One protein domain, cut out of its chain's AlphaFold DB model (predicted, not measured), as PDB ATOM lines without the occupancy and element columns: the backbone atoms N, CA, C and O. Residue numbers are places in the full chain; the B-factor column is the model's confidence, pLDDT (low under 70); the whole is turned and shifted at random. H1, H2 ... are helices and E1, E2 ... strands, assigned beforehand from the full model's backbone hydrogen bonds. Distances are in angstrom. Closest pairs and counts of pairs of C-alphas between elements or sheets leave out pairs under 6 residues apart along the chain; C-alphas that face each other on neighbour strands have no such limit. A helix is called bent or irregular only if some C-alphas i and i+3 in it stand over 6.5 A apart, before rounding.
ATOM      1  N   THR A   6     152.249 144.989 107.581       94.06
ATOM      2  CA  THR A   6     151.613 146.090 108.291       94.06
ATOM      3  C   THR A   6     150.448 145.558 109.105       94.06
ATOM      4  O   THR A   6     149.740 144.644 108.680       94.06
ATOM      5  N   GLN A   7     150.241 146.137 110.283       89.12
ATOM      6  CA  GLN A   7     149.079 145.804 111.094       89.12
ATOM      7  C   GLN A   7     147.799 146.316 110.418       89.12
ATOM      8  O   GLN A   7     147.806 147.428 109.880       89.12
ATOM      9  N   PRO A   8     146.703 145.540 110.446       85.31
ATOM     10  CA  PRO A   8     145.442 145.980 109.879       85.31
ATOM     11  C   PRO A   8     144.890 147.166 110.692       85.31
ATOM     12  O   PRO A   8     145.078 147.223 111.911       85.31
ATOM     13  N   PRO A   9     144.162 148.101 110.058       83.94
ATOM     14  CA  PRO A   9     143.627 149.294 110.724       83.94
ATOM     15  C   PRO A   9     142.521 148.979 111.742       83.94
ATOM     16  O   PRO A   9     142.127 149.841 112.523       83.94
ATOM     17  N   PHE A  10     141.999 147.754 111.719       85.75
ATOM     18  CA  PHE A  10     140.929 147.280 112.579       85.75
ATOM     19  C   PHE A  10     141.361 146.003 113.301       85.75
ATOM     20  O   PHE A  10     141.941 145.098 112.697       85.75
ATOM     21  N   ARG A  11     141.035 145.933 114.592       86.38
ATOM     22  CA  ARG A  11     141.361 144.835 115.502       86.38
ATOM     23  C   ARG A  11     140.182 144.588 116.433       86.38
ATOM     24  O   ARG A  11     139.532 145.534 116.870       86.38
ATOM     25  N   PHE A  12     139.909 143.323 116.731       88.81
ATOM     26  CA  PHE A  12     138.892 142.968 117.708       88.81
ATOM     27  C   PHE A  12     139.517 142.967 119.091       88.81
ATOM     28  O   PHE A  12     140.641 142.507 119.284       88.81
ATOM     29  N   THR A  13     138.745 143.412 120.072       85.06
ATOM     30  CA  THR A  13     139.041 143.102 121.464       85.06
ATOM     31  C   THR A  13     138.694 141.637 121.695       85.06
ATOM     32  O   THR A  13     137.525 141.261 121.601       85.06
ATOM     33  N   GLN A  14     139.695 140.807 121.986       77.50
ATOM     34  CA  GLN A  14     139.479 139.395 122.289       77.50
ATOM     35  C   GLN A  14     138.814 139.260 123.661       77.50
ATOM     36  O   GLN A  14     139.463 139.288 124.704       77.50
ATOM     37  N   ARG A  15     137.485 139.165 123.657       79.19
ATOM     38  CA  ARG A  15     136.673 138.887 124.838       79.19
ATOM     39  C   ARG A  15     135.751 137.731 124.507       79.19
ATOM     40  O   ARG A  15     135.002 137.825 123.542       79.19
ATOM     41  N   LYS A  16     135.784 136.694 125.343       77.38
ATOM     42  CA  LYS A  16     134.870 135.561 125.229       77.38
ATOM     43  C   LYS A  16     133.444 136.033 125.519       77.38
ATOM     44  O   LYS A  16     133.192 136.595 126.590       77.38
ATOM     45  N   GLY A  17     132.559 135.884 124.544       82.69
ATOM     46  CA  GLY A  17     131.154 136.258 124.633       82.69
ATOM     47  C   GLY A  17     130.303 135.110 125.157       82.69
ATOM     48  O   GLY A  17     129.863 135.136 126.305       82.69
ATOM     49  N   ASP A  18     130.076 134.111 124.306       88.81
ATOM     50  CA  ASP A  18     129.259 132.932 124.602       88.81
ATOM     51  C   ASP A  18     130.157 131.772 125.083       88.81
ATOM     52  O   ASP A  18     131.172 131.481 124.449       88.81
ATOM     53  N   PRO A  19     129.852 131.102 126.209       90.00
ATOM     54  CA  PRO A  19     130.671 129.994 126.696       90.00
ATOM     55  C   PRO A  19     130.617 128.733 125.818       90.00
ATOM     56  O   PRO A  19     131.543 127.925 125.912       90.00
ATOM     57  N   TYR A  20     129.581 128.559 124.991       92.19
ATOM     58  CA  TYR A  20     129.351 127.365 124.168       92.19
ATOM     59  C   TYR A  20     129.690 127.558 122.689       92.19
ATOM     60  O   TYR A  20     129.662 126.593 121.930       92.19
ATOM     61  N   VAL A  21     130.003 128.784 122.266       93.88
ATOM     62  CA  VAL A  21     130.303 129.103 120.870       93.88
ATOM     63  C   VAL A  21     131.633 129.832 120.794       93.88
ATOM     64  O   VAL A  21     131.760 130.934 121.313       93.88
ATOM     65  N   THR A  22     132.593 129.244 120.082       95.62
ATOM     66  CA  THR A  22     133.861 129.904 119.761       95.62
ATOM     67  C   THR A  22     133.751 130.563 118.393       95.62
ATOM     68  O   THR A  22     133.546 129.896 117.373       95.62
ATOM     69  N   ARG A  23     133.868 131.891 118.349       95.69
ATOM     70  CA  ARG A  23     133.847 132.662 117.097       95.69
ATOM     71  C   ARG A  23     135.248 132.932 116.577       95.69
ATOM     72  O   ARG A  23     136.204 133.014 117.345       95.69
ATOM     73  N   LEU A  24     135.375 133.162 115.269       95.38
ATOM     74  CA  LEU A  24     136.688 133.382 114.649       95.38
ATOM     75  C   LEU A  24     137.432 134.580 115.249       95.38
ATOM     76  O   LEU A  24     138.652 134.546 115.356       95.38
ATOM     77  N   PHE A  25     136.733 135.640 115.662       94.31
ATOM     78  CA  PHE A  25     137.396 136.798 116.275       94.31
ATOM     79  C   PHE A  25     137.952 136.522 117.683       94.31
ATOM     80  O   PHE A  25     138.844 137.241 118.134       94.31
ATOM     81  N   GLU A  26     137.417 135.512 118.372       94.88
ATOM     82  CA  GLU A  26     137.900 135.048 119.676       94.88
ATOM     83  C   GLU A  26     139.060 134.067 119.496       94.88
ATOM     84  O   GLU A  26     140.021 134.114 120.257       94.88
ATOM     85  N   TRP A  27     138.972 133.213 118.471       95.12
ATOM     86  CA  TRP A  27     139.943 132.164 118.168       95.12
ATOM     87  C   TRP A  27     141.219 132.675 117.487       95.12
ATOM     88  O   TRP A  27     142.318 132.300 117.883       95.12
ATOM     89  N   VAL A  28     141.097 133.545 116.479       95.19
ATOM     90  CA  VAL A  28     142.254 134.044 115.723       95.19
ATOM     91  C   VAL A  28     143.006 135.082 116.553       95.19
ATOM     92  O   VAL A  28     142.545 136.216 116.724       95.19
ATOM     93  N   GLU A  29     144.191 134.706 117.032       93.81
ATOM     94  CA  GLU A  29     145.111 135.575 117.759       93.81
ATOM     95  C   GLU A  29     145.537 136.759 116.889       93.81
ATOM     96  O   GLU A  29     145.868 136.622 115.714       93.81
ATOM     97  N   GLN A  30     145.546 137.957 117.466       90.62
ATOM     98  CA  GLN A  30     145.873 139.176 116.720       90.62
ATOM     99  C   GLN A  30     147.331 139.623 116.864       90.62
ATOM    100  O   GLN A  30     147.703 140.677 116.351       90.62
ATOM    101  N   THR A  31     148.130 138.879 117.622       88.62
ATOM    102  CA  THR A  31     149.528 139.199 117.891       88.62
ATOM    103  C   THR A  31     150.332 137.921 117.749       88.62
ATOM    104  O   THR A  31     150.091 136.965 118.477       88.62
ATOM    105  N   PHE A  32     151.297 137.925 116.835       89.62
ATOM    106  CA  PHE A  32     152.251 136.831 116.705       89.62
ATOM    107  C   PHE A  32     153.227 136.821 117.880       89.62
ATOM    108  O   PHE A  32     153.832 137.852 118.193       89.62
ATOM    109  N   GLN A  33     153.394 135.656 118.498       88.88
ATOM    110  CA  GLN A  33     154.335 135.435 119.589       88.88
ATOM    111  C   GLN A  33     155.494 134.556 119.093       88.88
ATOM    112  O   GLN A  33     155.273 133.397 118.751       88.88
ATOM    113  N   PRO A  34     156.730 135.082 119.010       85.00
ATOM    114  CA  PRO A  34     157.881 134.285 118.595       85.00
ATOM    115  C   PRO A  34     158.120 133.094 119.532       85.00
ATOM    116  O   PRO A  34     158.151 133.268 120.747       85.00
ATOM    117  N   GLY A  35     158.343 131.909 118.958       84.94
ATOM    118  CA  GLY A  35     158.582 130.667 119.705       84.94
ATOM    119  C   GLY A  35     157.316 129.884 120.065       84.94
ATOM    120  O   GLY A  35     157.428 128.755 120.533       84.94
ATOM    121  N   GLU A  36     156.133 130.445 119.818       89.75
ATOM    122  CA  GLU A  36     154.866 129.721 119.900       89.75
ATOM    123  C   GLU A  36     154.573 128.996 118.581       89.75
ATOM    124  O   GLU A  36     154.816 129.530 117.496       89.75
ATOM    125  N   ALA A  37     154.014 127.788 118.679       90.81
ATOM    126  CA  ALA A  37     153.530 127.043 117.523       90.81
ATOM    127  C   ALA A  37     152.079 127.428 117.209       90.81
ATOM    128  O   ALA A  37     151.233 127.513 118.107       90.81
ATOM    129  N   TYR A  38     151.806 127.621 115.924       94.38
ATOM    130  CA  TYR A  38     150.483 127.897 115.382       94.38
ATOM    131  C   TYR A  38     150.149 126.830 114.337       94.38
ATOM    132  O   TYR A  38     151.025 126.396 113.598       94.38
ATOM    133  N   ASP A  39     148.890 126.416 114.257       95.62
ATOM    134  CA  ASP A  39     148.409 125.497 113.219       95.62
ATOM    135  C   ASP A  39     148.023 126.268 111.949       95.62
ATOM    136  O   ASP A  39     148.167 125.775 110.830       95.62
ATOM    137  N   PHE A  40     147.558 127.510 112.119       94.69
ATOM    138  CA  PHE A  40     147.100 128.364 111.030       94.69
ATOM    139  C   PHE A  40     147.655 129.784 111.137       94.69
ATOM    140  O   PHE A  40     147.714 130.387 112.210       94.69
ATOM    141  N   ALA A  41     147.975 130.368 109.985       93.81
ATOM    142  CA  ALA A  41     148.309 131.779 109.862       93.81
ATOM    143  C   ALA A  41     147.457 132.441 108.778       93.81
ATOM    144  O   ALA A  41     147.352 131.946 107.658       93.81
ATOM    145  N   VAL A  42     146.880 133.598 109.101       94.06
ATOM    146  CA  VAL A  42     146.128 134.433 108.165       94.06
ATOM    147  C   VAL A  42     146.964 135.651 107.798       94.06
ATOM    148  O   VAL A  42     147.315 136.474 108.651       94.06
ATOM    149  N   ILE A  43     147.240 135.792 106.506       95.38
ATOM    150  CA  ILE A  43     147.977 136.914 105.923       95.38
ATOM    151  C   ILE A  43     147.091 137.544 104.857       95.38
ATOM    152  O   ILE A  43     146.529 136.849 104.013       95.38
ATOM    153  N   GLY A  44     146.960 138.864 104.882       96.44
ATOM    154  CA  GLY A  44     146.260 139.586 103.832       96.44
ATOM    155  C   GLY A  44     147.210 140.079 102.750       96.44
ATOM    156  O   GLY A  44     148.283 140.608 103.033       96.44
ATOM    157  N   VAL A  45     146.794 139.945 101.493       97.38
ATOM    158  CA  VAL A  45     147.525 140.466 100.332       97.38
ATOM    159  C   VAL A  45     146.609 141.439  99.583       97.38
ATOM    160  O   VAL A  45     145.870 141.023  98.690       97.38
ATOM    161  N   PRO A  46     146.593 142.736  99.951       96.94
ATOM    162  CA  PRO A  46     145.656 143.708  99.393       96.94
ATOM    163  C   PRO A  46     146.100 144.221  98.009       96.94
ATOM    164  O   PRO A  46     146.281 145.420  97.796       96.94
ATOM    165  N   LEU A  47     146.276 143.323  97.038       96.81
ATOM    166  CA  LEU A  47     146.676 143.655  95.669       96.81
ATOM    167  C   LEU A  47     145.515 143.445  94.693       96.81
ATOM    168  O   LEU A  47     145.015 142.336  94.545       96.81
ATOM    169  N   SER A  48     145.124 144.496  93.968       96.25
ATOM    170  CA  SER A  48     144.146 144.371  92.873       96.25
ATOM    171  C   SER A  48     144.508 145.116  91.589       96.25
ATOM    172  O   SER A  48     143.883 144.893  90.559       96.25
ATOM    173  N   LYS A  49     145.545 145.966  91.599       93.69
ATOM    174  CA  LYS A  49     145.989 146.694  90.395       93.69
ATOM    175  C   LYS A  49     146.652 145.812  89.332       93.69
ATOM    176  O   LYS A  49     146.886 146.285  88.229       93.69
ATOM    177  N   SER A  50     146.965 144.561  89.660       92.88
ATOM    178  CA  SER A  50     147.422 143.560  88.691       92.88
ATOM    179  C   SER A  50     146.283 142.967  87.852       92.88
ATOM    180  O   SER A  50     146.554 142.272  86.878       92.88
ATOM    181  N   SER A  51     145.017 143.206  88.214       94.50
ATOM    182  CA  SER A  51     143.867 142.728  87.445       94.50
ATOM    183  C   SER A  51     143.747 143.455  86.100       94.50
ATOM    184  O   SER A  51     143.947 144.664  86.022       94.50
ATOM    185  N   ILE A  52     143.373 142.716  85.045       93.44
ATOM    186  CA  ILE A  52     143.110 143.277  83.705       93.44
ATOM    187  C   ILE A  52     141.889 144.210  83.743       93.44
ATOM    188  O   ILE A  52     141.902 145.293  83.164       93.44
ATOM    189  N   SER A  53     140.841 143.793  84.455       95.00
ATOM    190  CA  SER A  53     139.639 144.591  84.704       95.00
ATOM    191  C   SER A  53     139.748 145.355  86.021       95.00
ATOM    192  O   SER A  53     140.491 144.958  86.922       95.00
ATOM    193  N   PHE A  54     138.947 146.415  86.169       92.75
ATOM    194  CA  PHE A  54     138.791 147.090  87.457       92.75
ATOM    195  C   PHE A  54     138.425 146.082  88.554       92.75
ATOM    196  O   PHE A  54     137.489 145.298  88.402       92.75
ATOM    197  N   SER A  55     139.169 146.118  89.661       94.69
ATOM    198  CA  SER A  55     139.006 145.186  90.772       94.69
ATOM    199  C   SER A  55     139.185 145.887  92.114       94.69
ATOM    200  O   SER A  55     140.212 146.520  92.383       94.69
ATOM    201  N   GLY A  56     138.188 145.718  92.984       95.75
ATOM    202  CA  GLY A  56     138.222 146.130  94.387       95.75
ATOM    203  C   GLY A  56     138.889 145.114  95.318       95.75
ATOM    204  O   GLY A  56     138.829 145.299  96.523       95.75
ATOM    205  N   ALA A  57     139.533 144.055  94.807       96.31
ATOM    206  CA  ALA A  57     140.024 142.945  95.638       96.31
ATOM    207  C   ALA A  57     141.006 143.356  96.756       96.31
ATOM    208  O   ALA A  57     141.118 142.656  97.757       96.31
ATOM    209  N   HIS A  58     141.663 144.516  96.648       96.12
ATOM    210  CA  HIS A  58     142.528 145.047  97.700       96.12
ATOM    211  C   HIS A  58     141.784 145.342  99.015       96.12
ATOM    212  O   HIS A  58     142.416 145.377 100.067       96.12
ATOM    213  N   THR A  59     140.459 145.544  98.987       96.50
ATOM    214  CA  THR A  59     139.653 145.767 100.202       96.50
ATOM    215  C   THR A  59     139.327 144.473 100.940       96.50
ATOM    216  O   THR A  59     138.972 144.518 102.120       96.50
ATOM    217  N   HIS A  60     139.450 143.324 100.268       96.62
ATOM    218  CA  HIS A  60     139.007 142.038 100.790       96.62
ATOM    219  C   HIS A  60     139.668 141.662 102.124       96.62
ATOM    220  O   HIS A  60     138.922 141.315 103.035       96.62
ATOM    221  N   PRO A  61     140.998 141.785 102.329       96.50
ATOM    222  CA  PRO A  61     141.605 141.401 103.606       96.50
ATOM    223  C   PRO A  61     141.022 142.134 104.821       96.50
ATOM    224  O   PRO A  61     140.870 141.550 105.892       96.50
ATOM    225  N   LEU A  62     140.669 143.414 104.672       95.62
ATOM    226  CA  LEU A  62     140.037 144.177 105.748       95.62
ATOM    227  C   LEU A  62     138.594 143.717 105.981       95.62
ATOM    228  O   LEU A  62     138.212 143.449 107.118       95.62
ATOM    229  N   GLN A  63     137.809 143.612 104.910       95.88
ATOM    230  CA  GLN A  63     136.397 143.226 104.985       95.88
ATOM    231  C   GLN A  63     136.230 141.802 105.517       95.88
ATOM    232  O   GLN A  63     135.391 141.559 106.377       95.88
ATOM    233  N   PHE A  64     137.074 140.873 105.067       95.12
ATOM    234  CA  PHE A  64     137.100 139.501 105.555       95.12
ATOM    235  C   PHE A  64     137.329 139.463 107.067       95.12
ATOM    236  O   PHE A  64     136.539 138.860 107.788       95.12
ATOM    237  N   ARG A  65     138.327 140.207 107.571       94.06
ATOM    238  CA  ARG A  65     138.568 140.306 109.018       94.06
ATOM    239  C   ARG A  65     137.368 140.871 109.760       94.06
ATOM    240  O   ARG A  65     137.006 140.326 110.791       94.06
ATOM    241  N   GLN A  66     136.715 141.912 109.248       94.25
ATOM    242  CA  GLN A  66     135.513 142.473 109.881       94.25
ATOM    243  C   GLN A  66     134.375 141.451 110.015       94.25
ATOM    244  O   GLN A  66     133.599 141.533 110.963       94.25
ATOM    245  N   LEU A  67     134.296 140.466 109.118       95.31
ATOM    246  CA  LEU A  67     133.282 139.416 109.166       95.31
ATOM    247  C   LEU A  67     133.589 138.293 110.170       95.31
ATOM    248  O   LEU A  67     132.699 137.491 110.438       95.31
ATOM    249  N   HIS A  68     134.780 138.230 110.779       94.31
ATOM    250  CA  HIS A  68     135.130 137.167 111.741       94.31
ATOM    251  C   HIS A  68     134.160 137.071 112.935       94.31
ATOM    252  O   HIS A  68     134.039 136.013 113.548       94.31
ATOM    253  N   SER A  69     133.449 138.146 113.284       93.06
ATOM    254  CA  SER A  69     132.428 138.120 114.342       93.06
ATOM    255  C   SER A  69     131.181 137.304 113.999       93.06
ATOM    256  O   SER A  69     130.410 136.962 114.899       93.06
ATOM    257  N   SER A  70     130.970 137.034 112.713       94.50
ATOM    258  CA  SER A  70     129.781 136.376 112.171       94.50
ATOM    259  C   SER A  70     129.965 134.872 111.967       94.50
ATOM    260  O   SER A  70     128.999 134.198 111.628       94.50
ATOM    261  N   PHE A  71     131.178 134.351 112.173       94.94
ATOM    262  CA  PHE A  71     131.523 132.954 111.916       94.94
ATOM    263  C   PHE A  71     132.056 132.257 113.169       94.94
ATOM    264  O   PHE A  71     132.685 132.877 114.033       94.94
ATOM    265  N   THR A  72     131.806 130.952 113.240       96.50
ATOM    266  CA  THR A  72     132.249 130.042 114.303       96.50
ATOM    267  C   THR A  72     133.410 129.175 113.832       96.50
ATOM    268  O   THR A  72     133.661 129.075 112.634       96.50
ATOM    269  N   THR A  73     134.128 128.552 114.766       96.75
ATOM    270  CA  THR A  73     135.180 127.560 114.460       96.75
ATOM    271  C   THR A  73     134.628 126.186 114.075       96.75
ATOM    272  O   THR A  73     135.365 125.382 113.514       96.75
ATOM    273  N   TYR A  74     133.352 125.934 114.376       97.12
ATOM    274  CA  TYR A  74     132.619 124.730 113.992       97.12
ATOM    275  C   TYR A  74     132.008 124.867 112.593       97.12
ATOM    276  O   TYR A  74     131.417 125.915 112.299       97.12
ATOM    277  N   ASN A  75     132.121 123.824 111.767       93.94
ATOM    278  CA  ASN A  75     131.549 123.754 110.418       93.94
ATOM    279  C   ASN A  75     130.465 122.660 110.281       93.94
ATOM    280  O   ASN A  75     130.129 121.963 111.233       93.94
ATOM    281  N   ASP A  76     129.890 122.537 109.087       95.56
ATOM    282  CA  ASP A  76     128.833 121.579 108.729       95.56
ATOM    283  C   ASP A  76     129.313 120.129 108.556       95.56
ATOM    284  O   ASP A  76     128.489 119.222 108.464       95.56
ATOM    285  N   GLU A  77     130.627 119.902 108.553       96.94
ATOM    286  CA  GLU A  77     131.253 118.574 108.503       96.94
ATOM    287  C   GLU A  77     131.560 118.014 109.906       96.94
ATOM    288  O   GLU A  77     132.344 117.077 110.046       96.94
ATOM    289  N   ASP A  78     130.957 118.590 110.951       96.12
ATOM    290  CA  ASP A  78     131.178 118.253 112.362       96.12
ATOM    291  C   ASP A  78     132.640 118.417 112.831       96.12
ATOM    292  O   ASP A  78     133.101 117.743 113.759       96.12
ATOM    293  N   ILE A  79     133.382 119.347 112.220       96.12
ATOM    294  CA  ILE A  79     134.765 119.675 112.585       96.12
ATOM    295  C   ILE A  79     134.785 120.980 113.386       96.12
ATOM    296  O   ILE A  79     134.319 122.018 112.914       96.12
ATOM    297  N   ASP A  80     135.385 120.943 114.581       96.12
ATOM    298  CA  ASP A  80     135.682 122.141 115.374       96.12
ATOM    299  C   ASP A  80     137.181 122.458 115.378       96.12
ATOM    300  O   ASP A  80     138.003 121.693 115.889       96.12
ATOM    301  N   LEU A  81     137.530 123.638 114.870       96.62
ATOM    302  CA  LEU A  81     138.900 124.146 114.878       96.62
ATOM    303  C   LEU A  81     139.294 124.815 116.207       96.62
ATOM    304  O   LEU A  81     140.447 125.213 116.355       96.62
ATOM    305  N   SER A  82     138.394 124.928 117.190       94.81
ATOM    306  CA  SER A  82     138.639 125.664 118.445       94.81
ATOM    307  C   SER A  82     139.821 125.154 119.280       94.81
ATOM    308  O   SER A  82     140.365 125.909 120.086       94.81
ATOM    309  N   SER A  83     140.224 123.894 119.093       94.88
ATOM    310  CA  SER A  83     141.376 123.281 119.772       94.88
ATOM    311  C   SER A  83     142.725 123.587 119.112       94.88
ATOM    312  O   SER A  83     143.766 123.389 119.735       94.88
ATOM    313  N   THR A  84     142.712 124.084 117.874       96.69
ATOM    314  CA  THR A  84     143.910 124.495 117.130       96.69
ATOM    315  C   THR A  84     144.245 125.959 117.406       96.69
ATOM    316  O   THR A  84     143.422 126.708 117.938       96.69
ATOM    317  N   ARG A  85     145.444 126.404 117.039       95.56
ATOM    318  CA  ARG A  85     145.888 127.793 117.203       95.56
ATOM    319  C   ARG A  85     146.003 128.504 115.868       95.56
ATOM    320  O   ARG A  85     146.718 128.060 114.974       95.56
ATOM    321  N   ALA A  86     145.354 129.659 115.759       95.88
ATOM    322  CA  ALA A  86     145.420 130.509 114.579       95.88
ATOM    323  C   ALA A  86     145.909 131.913 114.926       95.88
ATOM    324  O   ALA A  86     145.529 132.468 115.955       95.88
ATOM    325  N   VAL A  87     146.689 132.521 114.032       94.50
ATOM    326  CA  VAL A  87     147.162 133.904 114.177       94.50
ATOM    327  C   VAL A  87     146.931 134.728 112.917       94.50
ATOM    328  O   VAL A  87     147.158 134.274 111.798       94.50
ATOM    329  N   ALA A  88     146.511 135.976 113.082       94.00
ATOM    330  CA  ALA A  88     146.505 136.978 112.027       94.00
ATOM    331  C   ALA A  88     147.822 137.763 112.056       94.00
ATOM    332  O   ALA A  88     148.089 138.519 112.988       94.00
ATOM    333  N   LEU A  89     148.637 137.613 111.009       93.88
ATOM    334  CA  LEU A  89     149.961 138.245 110.922       93.88
ATOM    335  C   LEU A  89     149.904 139.688 110.393       93.88
ATOM    336  O   LEU A  89     150.834 140.469 110.595       93.88
ATOM    337  N   GLY A  90     148.797 140.051 109.744       94.69
ATOM    338  CA  GLY A  90     148.557 141.373 109.169       94.69
ATOM    339  C   GLY A  90     148.489 141.349 107.647       94.69
ATOM    340  O   GLY A  90     148.133 140.330 107.053       94.69
ATOM    341  N   ASP A  91     148.774 142.491 107.029       96.56
ATOM    342  CA  ASP A  91     148.699 142.701 105.582       96.56
ATOM    343  C   ASP A  91     150.082 142.952 104.989       96.56
ATOM    344  O   ASP A  91     150.859 143.728 105.544       96.56
ATOM    345  N   VAL A  92     150.381 142.354 103.838       97.31
ATOM    346  CA  VAL A  92     151.611 142.657 103.100       97.31
ATOM    347  C   VAL A  92     151.569 144.108 102.617       97.31
ATOM    348  O   VAL A  92     150.590 144.551 102.010       97.31
ATOM    349  N   ALA A  93     152.652 144.846 102.848       96.38
ATOM    350  CA  ALA A  93     152.785 146.234 102.430       96.38
ATOM    351  C   ALA A  93     152.752 146.359 100.896       96.38
ATOM    352  O   ALA A  93     153.621 145.842 100.188       96.38
ATOM    353  N   MET A  94     151.766 147.094 100.381       96.25
ATOM    354  CA  MET A  94     151.592 147.330  98.947       96.25
ATOM    355  C   MET A  94     152.099 148.712  98.543       96.25
ATOM    356  O   MET A  94     151.848 149.709  99.217       96.25
ATOM    357  N   HIS A  95     152.764 148.786  97.392       96.00
ATOM    358  CA  HIS A  95     153.056 150.049  96.726       96.00
ATOM    359  C   HIS A  95     151.893 150.469  95.816       96.00
ATOM    360  O   HIS A  95     151.283 149.647  95.134       96.00
ATOM    361  N   VAL A  96     151.616 151.772  95.740       92.50
ATOM    362  CA  VAL A  96     150.451 152.297  95.006       92.50
ATOM    363  C   VAL A  96     150.592 152.149  93.485       92.50
ATOM    364  O   VAL A  96     149.589 151.959  92.793       92.50
ATOM    365  N   THR A  97     151.808 152.253  92.941       92.56
ATOM    366  CA  THR A  97     152.058 152.305  91.482       92.56
ATOM    367  C   THR A  97     153.050 151.267  90.962       92.56
ATOM    368  O   THR A  97     153.169 151.103  89.755       92.56
ATOM    369  N   HIS A  98     153.765 150.556  91.838       96.19
ATOM    370  CA  HIS A  98     154.917 149.739  91.442       96.19
ATOM    371  C   HIS A  98     154.654 148.272  91.769       96.19
ATOM    372  O   HIS A  98     155.057 147.770  92.817       96.19
ATOM    373  N   ILE A  99     153.946 147.597  90.862       95.75
ATOM    374  CA  ILE A  99     153.440 146.230  91.063       95.75
ATOM    375  C   ILE A  99     154.577 145.234  91.325       95.75
ATOM    376  O   ILE A  99     154.443 144.390  92.205       95.75
ATOM    377  N   ALA A 100     155.724 145.383  90.656       96.94
ATOM    378  CA  ALA A 100     156.886 144.525  90.893       96.94
ATOM    379  C   ALA A 100     157.412 144.616  92.341       96.94
ATOM    380  O   ALA A 100     157.865 143.625  92.904       96.94
ATOM    381  N   CYS A 101     157.306 145.788  92.987       97.06
ATOM    382  CA  CYS A 101     157.648 145.925  94.411       97.06
ATOM    383  C   CYS A 101     156.628 145.195  95.293       97.06
ATOM    384  O   CYS A 101     157.019 144.524  96.241       97.06
ATOM    385  N   CYS A 102     155.335 145.263  94.954       97.56
ATOM    386  CA  CYS A 102     154.301 144.503  95.656       97.56
ATOM    387  C   CYS A 102     154.560 142.994  95.583       97.56
ATOM    388  O   CYS A 102     154.523 142.331  96.609       97.56
ATOM    389  N   GLN A 103     154.866 142.468  94.392       97.50
ATOM    390  CA  GLN A 103     155.187 141.049  94.189       97.50
ATOM    391  C   GLN A 103     156.399 140.627  95.024       97.50
ATOM    392  O   GLN A 103     156.303 139.679  95.797       97.50
ATOM    393  N   LYS A 104     157.482 141.415  94.988       98.00
ATOM    394  CA  LYS A 104     158.659 141.179  95.831       98.00
ATOM    395  C   LYS A 104     158.334 141.221  97.328       98.00
ATOM    396  O   LYS A 104     158.854 140.419  98.090       98.00
ATOM    397  N   ASN A 105     157.480 142.145  97.770       97.81
ATOM    398  CA  ASN A 105     157.064 142.201  99.172       97.81
ATOM    399  C   ASN A 105     156.252 140.966  99.580       97.81
ATOM    400  O   ASN A 105     156.393 140.530 100.716       97.81
ATOM    401  N   ILE A 106     155.428 140.409  98.685       97.75
ATOM    402  CA  ILE A 106     154.683 139.165  98.936       97.75
ATOM    403  C   ILE A 106     155.656 137.997  99.104       97.75
ATOM    404  O   ILE A 106     155.560 137.279 100.094       97.75
ATOM    405  N   GLU A 107     156.612 137.848  98.184       97.69
ATOM    406  CA  GLU A 107     157.651 136.812  98.251       97.69
ATOM    407  C   GLU A 107     158.454 136.921  99.550       97.69
ATOM    408  O   GLU A 107     158.483 135.979 100.338       97.69
ATOM    409  N   SER A 108     159.012 138.101  99.841       97.00
ATOM    410  CA  SER A 108     159.790 138.324 101.062       97.00
ATOM    411  C   SER A 108     158.968 138.124 102.338       97.00
ATOM    412  O   SER A 108     159.490 137.603 103.316       97.00
ATOM    413  N   ALA A 109     157.685 138.509 102.354       96.19
ATOM    414  CA  ALA A 109     156.820 138.256 103.505       96.19
ATOM    415  C   ALA A 109     156.650 136.751 103.752       96.19
ATOM    416  O   ALA A 109     156.775 136.304 104.888       96.19
ATOM    417  N   LEU A 110     156.386 135.969 102.704       95.19
ATOM    418  CA  LEU A 110     156.210 134.521 102.826       95.19
ATOM    419  C   LEU A 110     157.509 133.811 103.221       95.19
ATOM    420  O   LEU A 110     157.466 132.916 104.064       95.19
ATOM    421  N   GLU A 111     158.654 134.228 102.678       95.25
ATOM    422  CA  GLU A 111     159.970 133.726 103.092       95.25
ATOM    423  C   GLU A 111     160.232 134.000 104.579       95.25
ATOM    424  O   GLU A 111     160.604 133.094 105.322       95.25
ATOM    425  N   GLU A 112     160.006 135.234 105.041       93.00
ATOM    426  CA  GLU A 112     160.188 135.604 106.450       93.00
ATOM    427  C   GLU A 112     159.281 134.798 107.385       93.00
ATOM    428  O   GLU A 112     159.717 134.404 108.464       93.00
ATOM    429  N   ILE A 113     158.032 134.553 106.982       91.06
ATOM    430  CA  ILE A 113     157.058 133.794 107.776       91.06
ATOM    431  C   ILE A 113     157.450 132.323 107.840       91.06
ATOM    432  O   ILE A 113     157.492 131.762 108.927       91.06
ATOM    433  N   THR A 114     157.792 131.719 106.703       89.50
ATOM    434  CA  THR A 114     158.173 130.299 106.637       89.50
ATOM    435  C   THR A 114     159.449 130.022 107.432       89.50
ATOM    436  O   THR A 114     159.567 128.973 108.048       89.50
ATOM    437  N   ASN A 115     160.386 130.972 107.472       88.94
ATOM    438  CA  ASN A 115     161.618 130.851 108.258       88.94
ATOM    439  C   ASN A 115     161.433 131.156 109.756       88.94
ATOM    440  O   ASN A 115     162.372 130.978 110.530       88.94
ATOM    441  N   ALA A 116     160.280 131.691 110.164       80.25
ATOM    442  CA  ALA A 116     160.003 132.029 111.557       80.25
ATOM    443  C   ALA A 116     159.385 130.864 112.355       80.25
ATOM    444  O   ALA A 116     159.106 131.054 113.541       80.25
TER     445      ALA A 116
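AT A GLANCE: This is residues 6 to 116 of the 117 residues of an uncharacterized protein of Brevibacillus sp. BC25 (UniProt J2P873). Two short parallel strands, E1 and E2, lie side by side in the middle of the domain, with the long helix H2 on one side of this narrow ribbon and the long helix H3 on the other; the short helix H1 packs on the last residues of H2. Long loops join most of these parts, and the core is small. The printed part has 111 residues, with three named helices and two named strands in the order H1, E1, H2, E2, H3; the class is mixed, helices and strands, though named elements hold only 46 of the 111 residues. The whole is only just compact, close to loose, with a radius of gyration of the C-alphas of 15.7 A, and the C-alphas span 47 by 34 by 28 A.

IN THESE COORDINATES: Strand E1 is residues 40 to 44, 13.4 A long, and begins at C-alpha 40, at (147.100, 128.364, 111.030). Strand E2 is residues 86 to 92, 17.8 A long. Helix H2, residues 57 to 70, is 20.5 A long and irregular: C-alphas 58 and 61 are 7.0 A apart. Helix H3, residues 99 to 114, is 22.8 A long and ends at C-alpha 114, at (158.173, 130.299, 106.637). Helix H1 is residues 24 to 27, 4.9 A long.

HOW THE PARTS SIT: E1 and E2 are parallel neighbours, their directions 22 degrees apart. N 42 and O 87, 2.8 A, and N 89 and O 42, 2.9 A, are within hydrogen-bond range. E1, H2 and E2 form a strand-helix-strand unit, two parallel strands with a helix between them in the chain, and its crossover is right-handed. The closest C-alphas of E1 and H2 are those of Gly 44 and Pro 61, 5.0 A apart. The closest of E2 and H3 are those of Val 92 and Ile 106, 6.2 A apart. E1 and H3 are near each other, with 6 pairs of C-alphas within 10 A. H1 and H2 touch, H2 with its residues 68 to 70 alone; the closest C-alphas of the two are those of Leu 24 and His 68, 5.0 A apart. H3 is apart from H1 and from H2. Residues 28 to 29 pair in parallel with residues 86 to 87 of E2. In H3 every O i to N i+4 pair is within hydrogen-bond range, in H2 5 of 10; H1 is too short for such a pair.

THE WHOLE: The two C-alphas farthest apart are those of Tyr 20 and His 98, 47.2 A. The printed part has no cut. The links H1 to E1, E1 to H2 and H2 to E2 are long; E2 to H3 is short. The mean pLDDT of the printed part is 93.4, and no printed residue is under 70.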